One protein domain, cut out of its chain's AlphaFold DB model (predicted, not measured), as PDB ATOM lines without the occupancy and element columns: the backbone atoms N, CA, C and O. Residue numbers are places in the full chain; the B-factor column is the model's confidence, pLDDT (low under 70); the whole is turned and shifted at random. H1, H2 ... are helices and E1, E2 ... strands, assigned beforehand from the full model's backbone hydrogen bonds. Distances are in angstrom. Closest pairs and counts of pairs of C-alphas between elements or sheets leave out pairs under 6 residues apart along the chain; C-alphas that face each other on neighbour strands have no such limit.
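What this domain is: This is residues 251 to 336 of the 352 residues of an uncharacterized protein of Deinococcus ficus (UniProt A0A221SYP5). What shape do these coordinates draw? One twisted sheet of four strands, E1 to E4, forms a wall; helix H2 covers one of its faces, running along the strands, and H1 packs on H2 at a steep tilt and only grazes the sheet with its residues 262 to 265. The other face of the sheet is bare. How is it built along the printed part? The 86 printed residues hold two named helices and then four named strands, H1 H2 E1 E2 E3 E4; the sheet's order is E1 - E2 - E3 - E4, antiparallel throughout, and the class is mixed, helices and strands. How large is it? It is compact, with a radius of gyration of the C-alphas of 12.4 A, and its C-alphas span 34 by 27 by 26 A.

Where its parts are: Where are the helices? H1 is residues 255 to 265, from C-alpha 255 at (84.561, 101.091, 167.915), and is 15.2 A from first to last C-alpha. H2 is residues 271 to 283, 18.2 A long. Where are the strands? E1 is residues 295 to 301, 17.6 A, beginning at C-alpha 295 at (92.840, 115.750, 170.750), and E2 is residues 304 to 311, 22.5 A. E3 is residues 314 to 321, 22.6 A. E4 is residues 329 to 335, 19.8 A, and its C-alpha 335 is at (98.328, 103.103, 166.442).

How they stand to each other: How does H1 stand to H2? They touch, with 15 pairs of C-alphas within 8 A, the closest being those of Ala 259 and Ala 278, 5.2 A apart. Their lines stand at a steep tilt of 54 degrees and run opposite ways; in both helices every O i to N i+4 pair is within hydrogen-bond range. How do the helices stand to the sheet? H1 only grazes it with its residues 262 to 265; the closest C-alphas of H1 and E3 are those of Trp 265 and Val 319, 7.9 A apart. H2 is on the sheet at a height of 9.6 A and lies over E2, where 4 of its 13 C-alphas fall, and only just not over E1, where 2 fall. It runs along the strands, at 1 degrees to E2 on the local plane, and the closest C-alphas of H2 and E1 are those of His 277 and Leu 298, 7.8 A apart. How do the strands pair? They form a meander, each strand the antiparallel neighbour of the one before, and each following pair is a hairpin: E1 and E2 at 175 degrees with N 298 and O 306 at 2.8 A, and E2 and E3 at 165 degrees with N 307 and O 318 at 3.0 A. E3 and E4 stand at 166 degrees, with N 317 and O 332 at 2.8 A. The edge strands E1 and E4 are apart.

The domain as a whole: How far does the printed part reach? The two C-alphas farthest apart are those of Pro 289 and Gly 325, 35.1 A, while those of the first and last printed residues, Ala 251 and Trp 336, are 6.5 A apart. Is there a cut, and which links are long? The printed part has no cut. The link H2 to E1, 11 residues, is long; E3 to E4, 7 residues, is short, and H1 to H2, E1 to E2 and E2 to E3 are tight. Where is confidence low? The mean pLDDT of the printed part is 71.8, and it is under 70 at residues 284 to 296, 309 to 314, 322 to 329 and 336 of this predicted model.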
ATOM      1  N   ALA A 251      97.332  98.060 168.029       80.12
ATOM      2  CA  ALA A 251      96.392  98.460 166.980       80.12
ATOM      3  C   ALA A 251      95.152  99.123 167.605       80.12
ATOM      4  O   ALA A 251      94.707  98.704 168.675       80.12
ATOM      5  N   LEU A 252      94.613 100.164 166.960       80.12
ATOM      6  CA  LEU A 252      93.355 100.758 167.405       80.12
ATOM      7  C   LEU A 252      92.246  99.686 167.348       80.12
ATOM      8  O   LEU A 252      92.045  99.116 166.273       80.12
ATOM      9  N   PRO A 253      91.560  99.387 168.469       82.12
ATOM     10  CA  PRO A 253      90.447  98.443 168.477       82.12
ATOM     11  C   PRO A 253      89.295  98.965 167.620       82.12
ATOM     12  O   PRO A 253      89.195 100.172 167.408       82.12
ATOM     13  N   ASP A 254      88.391  98.082 167.194       85.50
ATOM     14  CA  ASP A 254      87.126  98.510 166.590       85.50
ATOM     15  C   ASP A 254      86.305  99.396 167.559       85.50
ATOM     16  O   ASP A 254      86.578  99.416 168.765       85.50
ATOM     17  N   PRO A 255      85.299 100.150 167.074       85.75
ATOM     18  CA  PRO A 255      84.561 101.091 167.915       85.75
ATOM     19  C   PRO A 255      83.903 100.465 169.153       85.75
ATOM     20  O   PRO A 255      83.868 101.106 170.201       85.75
ATOM     21  N   ALA A 256      83.408  99.225 169.069       87.25
ATOM     22  CA  ALA A 256      82.730  98.568 170.187       87.25
ATOM     23  C   ALA A 256      83.732  98.130 171.267       87.25
ATOM     24  O   ALA A 256      83.519  98.371 172.458       87.25
ATOM     25  N   ALA A 257      84.862  97.553 170.854       86.44
ATOM     26  CA  ALA A 257      85.964  97.208 171.745       86.44
ATOM     27  C   ALA A 257      86.606  98.460 172.367       86.44
ATOM     28  O   ALA A 257      86.940  98.467 173.554       86.44
ATOM     29  N   LEU A 258      86.731  99.547 171.598       85.50
ATOM     30  CA  LEU A 258      87.218 100.830 172.097       85.50
ATOM     31  C   LEU A 258      86.259 101.431 173.132       85.50
ATOM     32  O   LEU A 258      86.720 101.876 174.179       85.50
ATOM     33  N   ALA A 259      84.945 101.394 172.898       87.56
ATOM     34  CA  ALA A 259      83.955 101.843 173.876       87.56
ATOM     35  C   ALA A 259      84.005 101.014 175.172       87.56
ATOM     36  O   ALA A 259      83.968 101.575 176.267       87.56
ATOM     37  N   ALA A 260      84.164  99.689 175.071       86.94
ATOM     38  CA  ALA A 260      84.349  98.821 176.234       86.94
ATOM     39  C   ALA A 260      85.629  99.159 177.021       86.94
ATOM     40  O   ALA A 260      85.594  99.229 178.251       86.94
ATOM     41  N   HIS A 261      86.739  99.435 176.329       85.81
ATOM     42  CA  HIS A 261      87.961  99.919 176.971       85.81
ATOM     43  C   HIS A 261      87.753 101.279 177.643       85.81
ATOM     44  O   HIS A 261      88.107 101.431 178.809       85.81
ATOM     45  N   LEU A 262      87.144 102.254 176.965       86.62
ATOM     46  CA  LEU A 262      86.869 103.562 177.562       86.62
ATOM     47  C   LEU A 262      85.979 103.431 178.802       86.62
ATOM     48  O   LEU A 262      86.256 104.085 179.798       86.62
ATOM     49  N   ARG A 263      84.982 102.539 178.793       89.06
ATOM     50  CA  ARG A 263      84.112 102.265 179.947       89.06
ATOM     51  C   ARG A 263      84.880 101.736 181.160       89.06
ATOM     52  O   ARG A 263      84.612 102.156 182.279       89.06
ATOM     53  N   ALA A 264      85.851 100.848 180.945       86.31
ATOM     54  CA  ALA A 264      86.685 100.325 182.028       86.31
ATOM     55  C   ALA A 264      87.568 101.414 182.666       86.31
ATOM     56  O   ALA A 264      87.818 101.391 183.868       86.31
ATOM     57  N   TRP A 265      88.024 102.377 181.864       81.19
ATOM     58  CA  TRP A 265      88.935 103.443 182.290       81.19
ATOM     59  C   TRP A 265      88.216 104.703 182.792       81.19
ATOM     60  O   TRP A 265      88.737 105.437 183.636       81.19
ATOM     61  N   LEU A 266      87.014 104.957 182.278       85.88
ATOM     62  CA  LEU A 266      86.183 106.134 182.518       85.88
ATOM     63  C   LEU A 266      84.753 105.702 182.891       85.88
ATOM     64  O   LEU A 266      83.809 106.076 182.196       85.88
ATOM     65  N   PRO A 267      84.566 104.950 183.996       83.81
ATOM     66  CA  PRO A 267      83.250 104.461 184.418       83.81
ATOM     67  C   PRO A 267      82.249 105.585 184.725       83.81
ATOM     68  O   PRO A 267      81.049 105.345 184.791       83.81
ATOM     69  N   ASP A 268      82.734 106.815 184.908       83.06
ATOM     70  CA  ASP A 268      81.919 107.979 185.253       83.06
ATOM     71  C   ASP A 268      81.336 108.726 184.044       83.06
ATOM     72  O   ASP A 268      80.662 109.752 184.225       83.06
ATOM     73  N   LEU A 269      81.658 108.284 182.825       84.00
ATOM     74  CA  LEU A 269      81.083 108.825 181.598       84.00
ATOM     75  C   LEU A 269      79.844 108.017 181.190       84.00
ATOM     76  O   LEU A 269      79.887 106.787 181.229       84.00
ATOM     77  N   PRO A 270      78.751 108.679 180.770       88.56
ATOM     78  CA  PRO A 270      77.578 107.994 180.240       88.56
ATOM     79  C   PRO A 270      77.919 107.105 179.040       88.56
ATOM     80  O   PRO A 270      78.713 107.490 178.182       88.56
ATOM     81  N   ASP A 271      77.248 105.957 178.921       86.56
ATOM     82  CA  ASP A 271      77.467 105.003 177.823       86.56
ATOM     83  C   ASP A 271      77.330 105.645 176.438       86.56
ATOM     84  O   ASP A 271      78.175 105.438 175.571       86.56
ATOM     85  N   ALA A 272      76.327 106.506 176.258       85.69
ATOM     86  CA  ALA A 272      76.121 107.229 175.007       85.69
ATOM     87  C   ALA A 272      77.295 108.165 174.655       85.69
ATOM     88  O   ALA A 272      77.626 108.331 173.480       85.69
ATOM     89  N   ASP A 273      77.941 108.765 175.661       84.94
ATOM     90  CA  ASP A 273      79.115 109.611 175.451       84.94
ATOM     91  C   ASP A 273      80.340 108.754 175.115       84.94
ATOM     92  O   ASP A 273      81.074 109.086 174.185       84.94
ATOM     93  N   LEU A 274      80.529 107.628 175.811       86.38
ATOM     94  CA  LEU A 274      81.605 106.667 175.547       86.38
ATOM     95  C   LEU A 274      81.539 106.117 174.116       86.38
ATOM     96  O   LEU A 274      82.549 106.138 173.409       86.38
ATOM     97  N   ASP A 275      80.357 105.698 173.668       84.56
ATOM     98  CA  ASP A 275      80.139 105.167 172.322       84.56
ATOM     99  C   ASP A 275      80.384 106.248 171.255       84.56
ATOM    100  O   ASP A 275      81.062 106.010 170.251       84.56
ATOM    101  N   ARG A 276      79.911 107.480 171.499       84.19
ATOM    102  CA  ARG A 276      80.167 108.634 170.622       84.19
ATOM    103  C   ARG A 276      81.660 108.956 170.533       84.19
ATOM    104  O   ARG A 276      82.165 109.192 169.435       84.19
ATOM    105  N   HIS A 277      82.371 108.972 171.660       81.69
ATOM    106  CA  HIS A 277      83.808 109.241 171.690       81.69
ATOM    107  C   HIS A 277      84.603 108.134 170.999       81.69
ATOM    108  O   HIS A 277      85.504 108.453 170.227       81.69
ATOM    109  N   ALA A 278      84.248 106.862 171.198       82.94
ATOM    110  CA  ALA A 278      84.870 105.733 170.509       82.94
ATOM    111  C   ALA A 278      84.672 105.808 168.986       82.94
ATOM    112  O   ALA A 278      85.629 105.642 168.228       82.94
ATOM    113  N   ALA A 279      83.457 106.124 168.526       80.06
ATOM    114  CA  ALA A 279      83.168 106.298 167.104       80.06
ATOM    115  C   ALA A 279      83.967 107.464 166.490       80.06
ATOM    116  O   ALA A 279      84.589 107.294 165.439       80.06
ATOM    117  N   ALA A 280      84.014 108.619 167.165       74.88
ATOM    118  CA  ALA A 280      84.787 109.785 166.727       74.88
ATOM    119  C   ALA A 280      86.297 109.480 166.659       74.88
ATOM    120  O   ALA A 280      86.952 109.746 165.648       74.88
ATOM    121  N   LEU A 281      86.824 108.828 167.700       72.88
ATOM    122  CA  LEU A 281      88.210 108.368 167.808       72.88
ATOM    123  C   LEU A 281      88.609 107.388 166.709       72.88
ATOM    124  O   LEU A 281      89.726 107.468 166.203       72.88
ATOM    125  N   HIS A 282      87.725 106.458 166.349       75.31
ATOM    126  CA  HIS A 282      87.986 105.468 165.308       75.31
ATOM    127  C   HIS A 282      87.888 106.065 163.900       75.31
ATOM    128  O   HIS A 282      88.677 105.728 163.021       75.31
ATOM    129  N   ALA A 283      86.946 106.984 163.677       70.12
ATOM    130  CA  ALA A 283      86.801 107.686 162.404       70.12
ATOM    131  C   ALA A 283      87.866 108.784 162.192       70.12
ATOM    132  O   ALA A 283      88.021 109.288 161.079       70.12
ATOM    133  N   GLY A 284      88.575 109.185 163.257       59.06
ATOM    134  CA  GLY A 284      89.461 110.366 163.308       59.06
ATOM    135  C   GLY A 284      88.747 111.649 162.995       59.06
ATOM    136  O   GLY A 284      89.350 112.585 162.464       59.06
ATOM    137  N   GLN A 285      87.456 111.651 163.280       56.88
ATOM    138  CA  GLN A 285      86.644 112.830 163.206       56.88
ATOM    139  C   GLN A 285      86.829 113.550 164.528       56.88
ATOM    140  O   GLN A 285      86.594 112.992 165.597       56.88
ATOM    141  N   ALA A 286      87.298 114.786 164.416       49.25
ATOM    142  CA  ALA A 286      87.288 115.738 165.499       49.25
ATOM    143  C   ALA A 286      85.812 115.899 165.932       49.25
ATOM    144  O   ALA A 286      84.970 116.356 165.154       49.25
ATOM    145  N   GLY A 287      85.464 115.372 167.101       42.47
ATOM    146  CA  GLY A 287      84.106 115.265 167.607       42.47
ATOM    147  C   GLY A 287      83.577 116.622 168.056       42.47
ATOM    148  O   GLY A 287      83.662 116.962 169.230       42.47
ATOM    149  N   GLY A 288      82.974 117.366 167.129       42.22
ATOM    150  CA  GLY A 288      82.180 118.564 167.414       42.22
ATOM    151  C   GLY A 288      82.928 119.904 167.314       42.22
ATOM    152  O   GLY A 288      84.139 119.952 167.088       42.22
ATOM    153  N   PRO A 289      82.194 121.029 167.431       35.62
ATOM    154  CA  PRO A 289      82.764 122.371 167.344       35.62
ATOM    155  C   PRO A 289      83.714 122.623 168.525       35.62
ATOM    156  O   PRO A 289      83.282 122.649 169.673       35.62
ATOM    157  N   GLY A 290      85.006 122.802 168.233       41.97
ATOM    158  CA  GLY A 290      86.068 122.996 169.231       41.97
ATOM    159  C   GLY A 290      87.144 121.909 169.226       41.97
ATOM    160  O   GLY A 290      88.187 122.093 169.844       41.97
ATOM    161  N   ASP A 291      86.936 120.813 168.494       46.28
ATOM    162  CA  ASP A 291      87.931 119.756 168.366       46.28
ATOM    163  C   ASP A 291      88.998 120.161 167.327       46.28
ATOM    164  O   ASP A 291      88.752 120.261 166.122       46.28
ATOM    165  N   ALA A 292      90.202 120.470 167.815       41.22
ATOM    166  CA  ALA A 292      91.303 120.988 167.002       41.22
ATOM    167  C   ALA A 292      91.966 119.915 166.110       41.22
ATOM    168  O   ALA A 292      92.986 120.190 165.477       41.22
ATOM    169  N   GLY A 293      91.461 118.673 166.094       49.38
ATOM    170  CA  GLY A 293      92.061 117.551 165.360       49.38
ATOM    171  C   GLY A 293      93.366 117.023 165.977       49.38
ATOM    172  O   GLY A 293      93.985 116.104 165.432       49.38
ATOM    173  N   VAL A 294      93.774 117.591 167.117       48.59
ATOM    174  CA  VAL A 294      94.976 117.243 167.895       48.59
ATOM    175  C   VAL A 294      94.607 116.479 169.178       48.59
ATOM    176  O   VAL A 294      95.469 115.837 169.773       48.59
ATOM    177  N   GLY A 295      93.335 116.487 169.589       57.75
ATOM    178  CA  GLY A 295      92.840 115.750 170.750       57.75
ATOM    179  C   GLY A 295      91.515 116.290 171.282       57.75
ATOM    180  O   GLY A 295      91.073 117.353 170.855       57.75
ATOM    181  N   LEU A 296      90.941 115.595 172.268       67.12
ATOM    182  CA  LEU A 296      89.691 115.959 172.945       67.12
ATOM    183  C   LEU A 296      89.808 115.711 174.451       67.12
ATOM    184  O   LEU A 296      90.322 114.674 174.883       67.12
ATOM    185  N   ALA A 297      89.256 116.619 175.254       70.50
ATOM    186  CA  ALA A 297      89.003 116.355 176.665       70.50
ATOM    187  C   ALA A 297      87.763 115.457 176.801       70.50
ATOM    188  O   ALA A 297      86.671 115.839 176.390       70.50
ATOM    189  N   LEU A 298      87.938 114.262 177.365       76.06
ATOM    190  CA  LEU A 298      86.863 113.293 177.604       76.06
ATOM    191  C   LEU A 298      86.195 113.530 178.961       76.06
ATOM    192  O   LEU A 298      84.984 113.409 179.095       76.06
ATOM    193  N   LEU A 299      86.991 113.872 179.974       80.56
ATOM    194  CA  LEU A 299      86.544 114.103 181.342       80.56
ATOM    195  C   LEU A 299      87.431 115.169 181.982       80.56
ATOM    196  O   LEU A 299      88.651 115.057 181.937       80.56
ATOM    197  N   VAL A 300      86.841 116.177 182.621       75.94
ATOM    198  CA  VAL A 300      87.576 117.123 183.474       75.94
ATOM    199  C   VAL A 300      86.743 117.362 184.728       75.94
ATOM    200  O   VAL A 300      85.670 117.961 184.661       75.94
ATOM    201  N   ARG A 301      87.207 116.852 185.870       77.25
ATOM    202  CA  ARG A 301      86.585 117.008 187.194       77.25
ATOM    203  C   ARG A 301      87.671 117.241 188.253       77.25
ATOM    204  O   ARG A 301      88.808 116.848 188.009       77.25
ATOM    205  N   PRO A 302      87.346 117.832 189.420       75.19
ATOM    206  CA  PRO A 302      88.290 118.012 190.524       75.19
ATOM    207  C   PRO A 302      89.119 116.753 190.802       75.19
ATOM    208  O   PRO A 302      88.572 115.717 191.171       75.19
ATOM    209  N   GLY A 303      90.431 116.835 190.578       73.38
ATOM    210  CA  GLY A 303      91.361 115.733 190.828       73.38
ATOM    211  C   GLY A 303      91.339 114.595 189.809       73.38
ATOM    212  O   GLY A 303      92.074 113.634 189.999       73.38
ATOM    213  N   ARG A 304      90.555 114.672 188.727       82.38
ATOM    214  CA  ARG A 304      90.575 113.663 187.662       82.38
ATOM    215  C   ARG A 304      90.327 114.265 186.287       82.38
ATOM    216  O   ARG A 304      89.308 114.907 186.038       82.38
ATOM    217  N   ALA A 305      91.238 114.007 185.365       81.00
ATOM    218  CA  ALA A 305      91.104 114.393 183.972       81.00
ATOM    219  C   ALA A 305      91.352 113.193 183.065       81.00
ATOM    220  O   ALA A 305      92.195 112.352 183.343       81.00
ATOM    221  N   ALA A 306      90.633 113.124 181.956       81.62
ATOM    222  CA  ALA A 306      90.912 112.195 180.885       81.62
ATOM    223  C   ALA A 306      90.817 112.925 179.560       81.62
ATOM    224  O   ALA A 306      89.860 113.652 179.295       81.62
ATOM    225  N   TYR A 307      91.814 112.726 178.721       75.38
ATOM    226  CA  TYR A 307      91.871 113.325 177.406       75.38
ATOM    227  C   TYR A 307      92.545 112.355 176.460       75.38
ATOM    228  O   TYR A 307      93.359 111.527 176.869       75.38
ATOM    229  N   TRP A 308      92.195 112.446 175.186       73.75
ATOM    230  CA  TRP A 308      92.946 111.755 174.160       73.75
ATOM    231  C   TRP A 308      93.666 112.757 173.276       73.75
ATOM    232  O   TRP A 308      93.164 113.849 173.024       73.75
ATOM    233  N   LEU A 309      94.846 112.377 172.806       67.19
ATOM    234  CA  LEU A 309      95.664 113.173 171.907       67.19
ATOM    235  C   LEU A 309      96.002 112.391 170.655       67.19
ATOM    236  O   LEU A 309      96.238 111.182 170.696       67.19
ATOM    237  N   ARG A 310      96.105 113.114 169.547       61.78
ATOM    238  CA  ARG A 310      96.617 112.608 168.286       61.78
ATOM    239  C   ARG A 310      98.037 113.094 168.059       61.78
ATOM    240  O   ARG A 310      98.291 114.295 167.985       61.78
ATOM    241  N   VAL A 311      98.954 112.159 167.841       57.88
ATOM    242  CA  VAL A 311     100.327 112.451 167.414       57.88
ATOM    243  C   VAL A 311     100.622 111.632 166.162       57.88
ATOM    244  O   VAL A 311     100.920 110.442 166.225       57.88
ATOM    245  N   GLY A 312     100.483 112.255 164.989       59.06
ATOM    246  CA  GLY A 312     100.627 111.567 163.703       59.06
ATOM    247  C   GLY A 312      99.576 110.464 163.510       59.06
ATOM    248  O   GLY A 312      98.381 110.752 163.398       59.06
ATOM    249  N   SER A 313     100.029 109.207 163.447       62.84
ATOM    250  CA  SER A 313      99.188 108.003 163.367       62.84
ATOM    251  C   SER A 313      98.973 107.325 164.723       62.84
ATOM    252  O   SER A 313      98.588 106.161 164.763       62.84
ATOM    253  N   GLN A 314      99.272 107.993 165.836       64.06
ATOM    254  CA  GLN A 314      99.015 107.472 167.175       64.06
ATOM    255  C   GLN A 314      97.898 108.256 167.853       64.06
ATOM    256  O   GLN A 314      97.822 109.479 167.734       64.06
ATOM    257  N   VAL A 315      97.070 107.526 168.589       70.75
ATOM    258  CA  VAL A 315      96.092 108.033 169.544       70.75
ATOM    259  C   VAL A 315      96.577 107.649 170.931       70.75
ATOM    260  O   VAL A 315      96.919 106.495 171.175       70.75
ATOM    261  N   GLN A 316      96.624 108.616 171.833       72.81
ATOM    262  CA  GLN A 316      97.060 108.426 173.209       72.81
ATOM    263  C   GLN A 316      95.897 108.801 174.113       72.81
ATOM    264  O   GLN A 316      95.485 109.952 174.083       72.81
ATOM    265  N   LEU A 317      95.363 107.859 174.883       78.25
ATOM    266  CA  LEU A 317      94.470 108.150 175.999       78.25
ATOM    267  C   LEU A 317      95.322 108.399 177.237       78.25
ATOM    268  O   LEU A 317      96.167 107.575 177.589       78.25
ATOM    269  N   ILE A 318      95.081 109.528 177.885       76.94
ATOM    270  CA  ILE A 318      95.788 109.949 179.083       76.94
ATOM    271  C   ILE A 318      94.740 110.170 180.156       76.94
ATOM    272  O   ILE A 318      93.840 110.993 179.987       76.94
ATOM    273  N   VAL A 319      94.843 109.411 181.241       78.56
ATOM    274  CA  VAL A 319      93.952 109.514 182.395       78.56
ATOM    275  C   VAL A 319      94.786 109.930 183.586       78.56
ATOM    276  O   VAL A 319      95.657 109.190 184.014       78.56
ATOM    277  N   SER A 320      94.525 111.120 184.100       77.94
ATOM    278  CA  SER A 320      95.184 111.713 185.253       77.94
ATOM    279  C   SER A 320      94.240 111.696 186.452       77.94
ATOM    280  O   SER A 320      93.100 112.140 186.340       77.94
ATOM    281  N   GLU A 321      94.693 111.182 187.589       78.88
ATOM    282  CA  GLU A 321      93.986 111.109 188.862       78.88
ATOM    283  C   GLU A 321      94.919 111.537 190.009       78.88
ATOM    284  O   GLU A 321      96.002 110.985 190.226       78.88
ATOM    285  N   ALA A 322      94.492 112.549 190.760       65.62
ATOM    286  CA  ALA A 322      95.206 113.073 191.911       65.62
ATOM    287  C   ALA A 322      95.306 112.006 193.013       65.62
ATOM    288  O   ALA A 322      94.325 111.351 193.356       65.62
ATOM    289  N   GLY A 323      96.502 111.836 193.583       57.28
ATOM    290  CA  GLY A 323      96.759 110.873 194.661       57.28
ATOM    291  C   GLY A 323      97.231 109.483 194.212       57.28
ATOM    292  O   GLY A 323      97.664 108.703 195.060       57.28
ATOM    293  N   ARG A 324      97.249 109.166 192.906       54.69
ATOM    294  CA  ARG A 324      97.854 107.922 192.387       54.69
ATOM    295  C   ARG A 324      99.357 108.071 192.090       54.69
ATOM    296  O   ARG A 324      99.753 108.326 190.957       54.69
ATOM    297  N   GLY A 325     100.211 107.824 193.088       50.19
ATOM    298  CA  GLY A 325     101.653 107.556 192.899       50.19
ATOM    299  C   GLY A 325     102.477 108.638 192.170       50.19
ATOM    300  O   GLY A 325     102.037 109.767 191.992       50.19
ATOM    301  N   GLU A 326     103.709 108.294 191.757       44.78
ATOM    302  CA  GLU A 326     104.735 109.250 191.276       44.78
ATOM    303  C   GLU A 326     104.387 110.042 189.999       44.78
ATOM    304  O   GLU A 326     105.063 111.031 189.705       44.78
ATOM    305  N   ALA A 327     103.350 109.657 189.251       52.00
ATOM    306  CA  ALA A 327     102.961 110.341 188.015       52.00
ATOM    307  C   ALA A 327     101.496 110.783 187.962       52.00
ATOM    308  O   ALA A 327     101.167 111.573 187.083       52.00
ATOM    309  N   GLY A 328     100.616 110.281 188.842       59.50
ATOM    310  CA  GLY A 328      99.188 110.607 188.824       59.50
ATOM    311  C   GLY A 328      98.488 110.349 187.491       59.50
ATOM    312  O   GLY A 328      97.352 110.758 187.358       59.50
ATOM    313  N   ALA A 329      99.135 109.738 186.492       64.94
ATOM    314  CA  ALA A 329      98.616 109.639 185.139       64.94
ATOM    315  C   ALA A 329      98.980 108.311 184.481       64.94
ATOM    316  O   ALA A 329     100.130 107.868 184.491       64.94
ATOM    317  N   GLU A 330      97.977 107.697 183.878       73.44
ATOM    318  CA  GLU A 330      98.048 106.447 183.151       73.44
ATOM    319  C   GLU A 330      97.850 106.699 181.651       73.44
ATOM    320  O   GLU A 330      97.103 107.589 181.236       73.44
ATOM    321  N   TRP A 331      98.556 105.913 180.839       71.31
ATOM    322  CA  TRP A 331      98.664 106.113 179.396       71.31
ATOM    323  C   TRP A 331      98.306 104.837 178.653       71.31
ATOM    324  O   TRP A 331      98.924 103.793 178.878       71.31
ATOM    325  N   VAL A 332      97.404 104.954 177.685       74.25
ATOM    326  CA  VAL A 332      97.140 103.908 176.696       74.25
ATOM    327  C   VAL A 332      97.420 104.477 175.315       74.25
ATOM    328  O   VAL A 332      96.945 105.555 174.973       74.25
ATOM    329  N   VAL A 333      98.215 103.765 174.517       70.94
ATOM    330  CA  VAL A 333      98.581 104.208 173.168       70.94
ATOM    331  C   VAL A 333      98.086 103.204 172.148       70.94
ATOM    332  O   VAL A 333      98.426 102.021 172.198       70.94
ATOM    333  N   TRP A 334      97.357 103.715 171.167       74.00
ATOM    334  CA  TRP A 334      96.941 102.980 169.989       74.00
ATOM    335  C   TRP A 334      97.564 103.580 168.733       74.00
ATOM    336  O   TRP A 334      97.694 104.793 168.587       74.00
ATOM    337  N   SER A 335      97.939 102.729 167.790       70.69
ATOM    338  CA  SER A 335      98.328 103.103 166.442       70.69
ATOM    339  C   SER A 335      97.138 102.953 165.505       70.69
ATOM    340  O   SER A 335      96.553 101.874 165.381       70.69
ATOM    341  N   TRP A 336      96.841 104.023 164.784       67.31
ATOM    342  CA  TRP A 336      96.072 103.978 163.559       67.31
ATOM    343  C   TRP A 336      96.884 103.245 162.497       67.31
ATOM    344  O   TRP A 336      97.748 103.827 161.832       67.31
TER     345      TRP A 336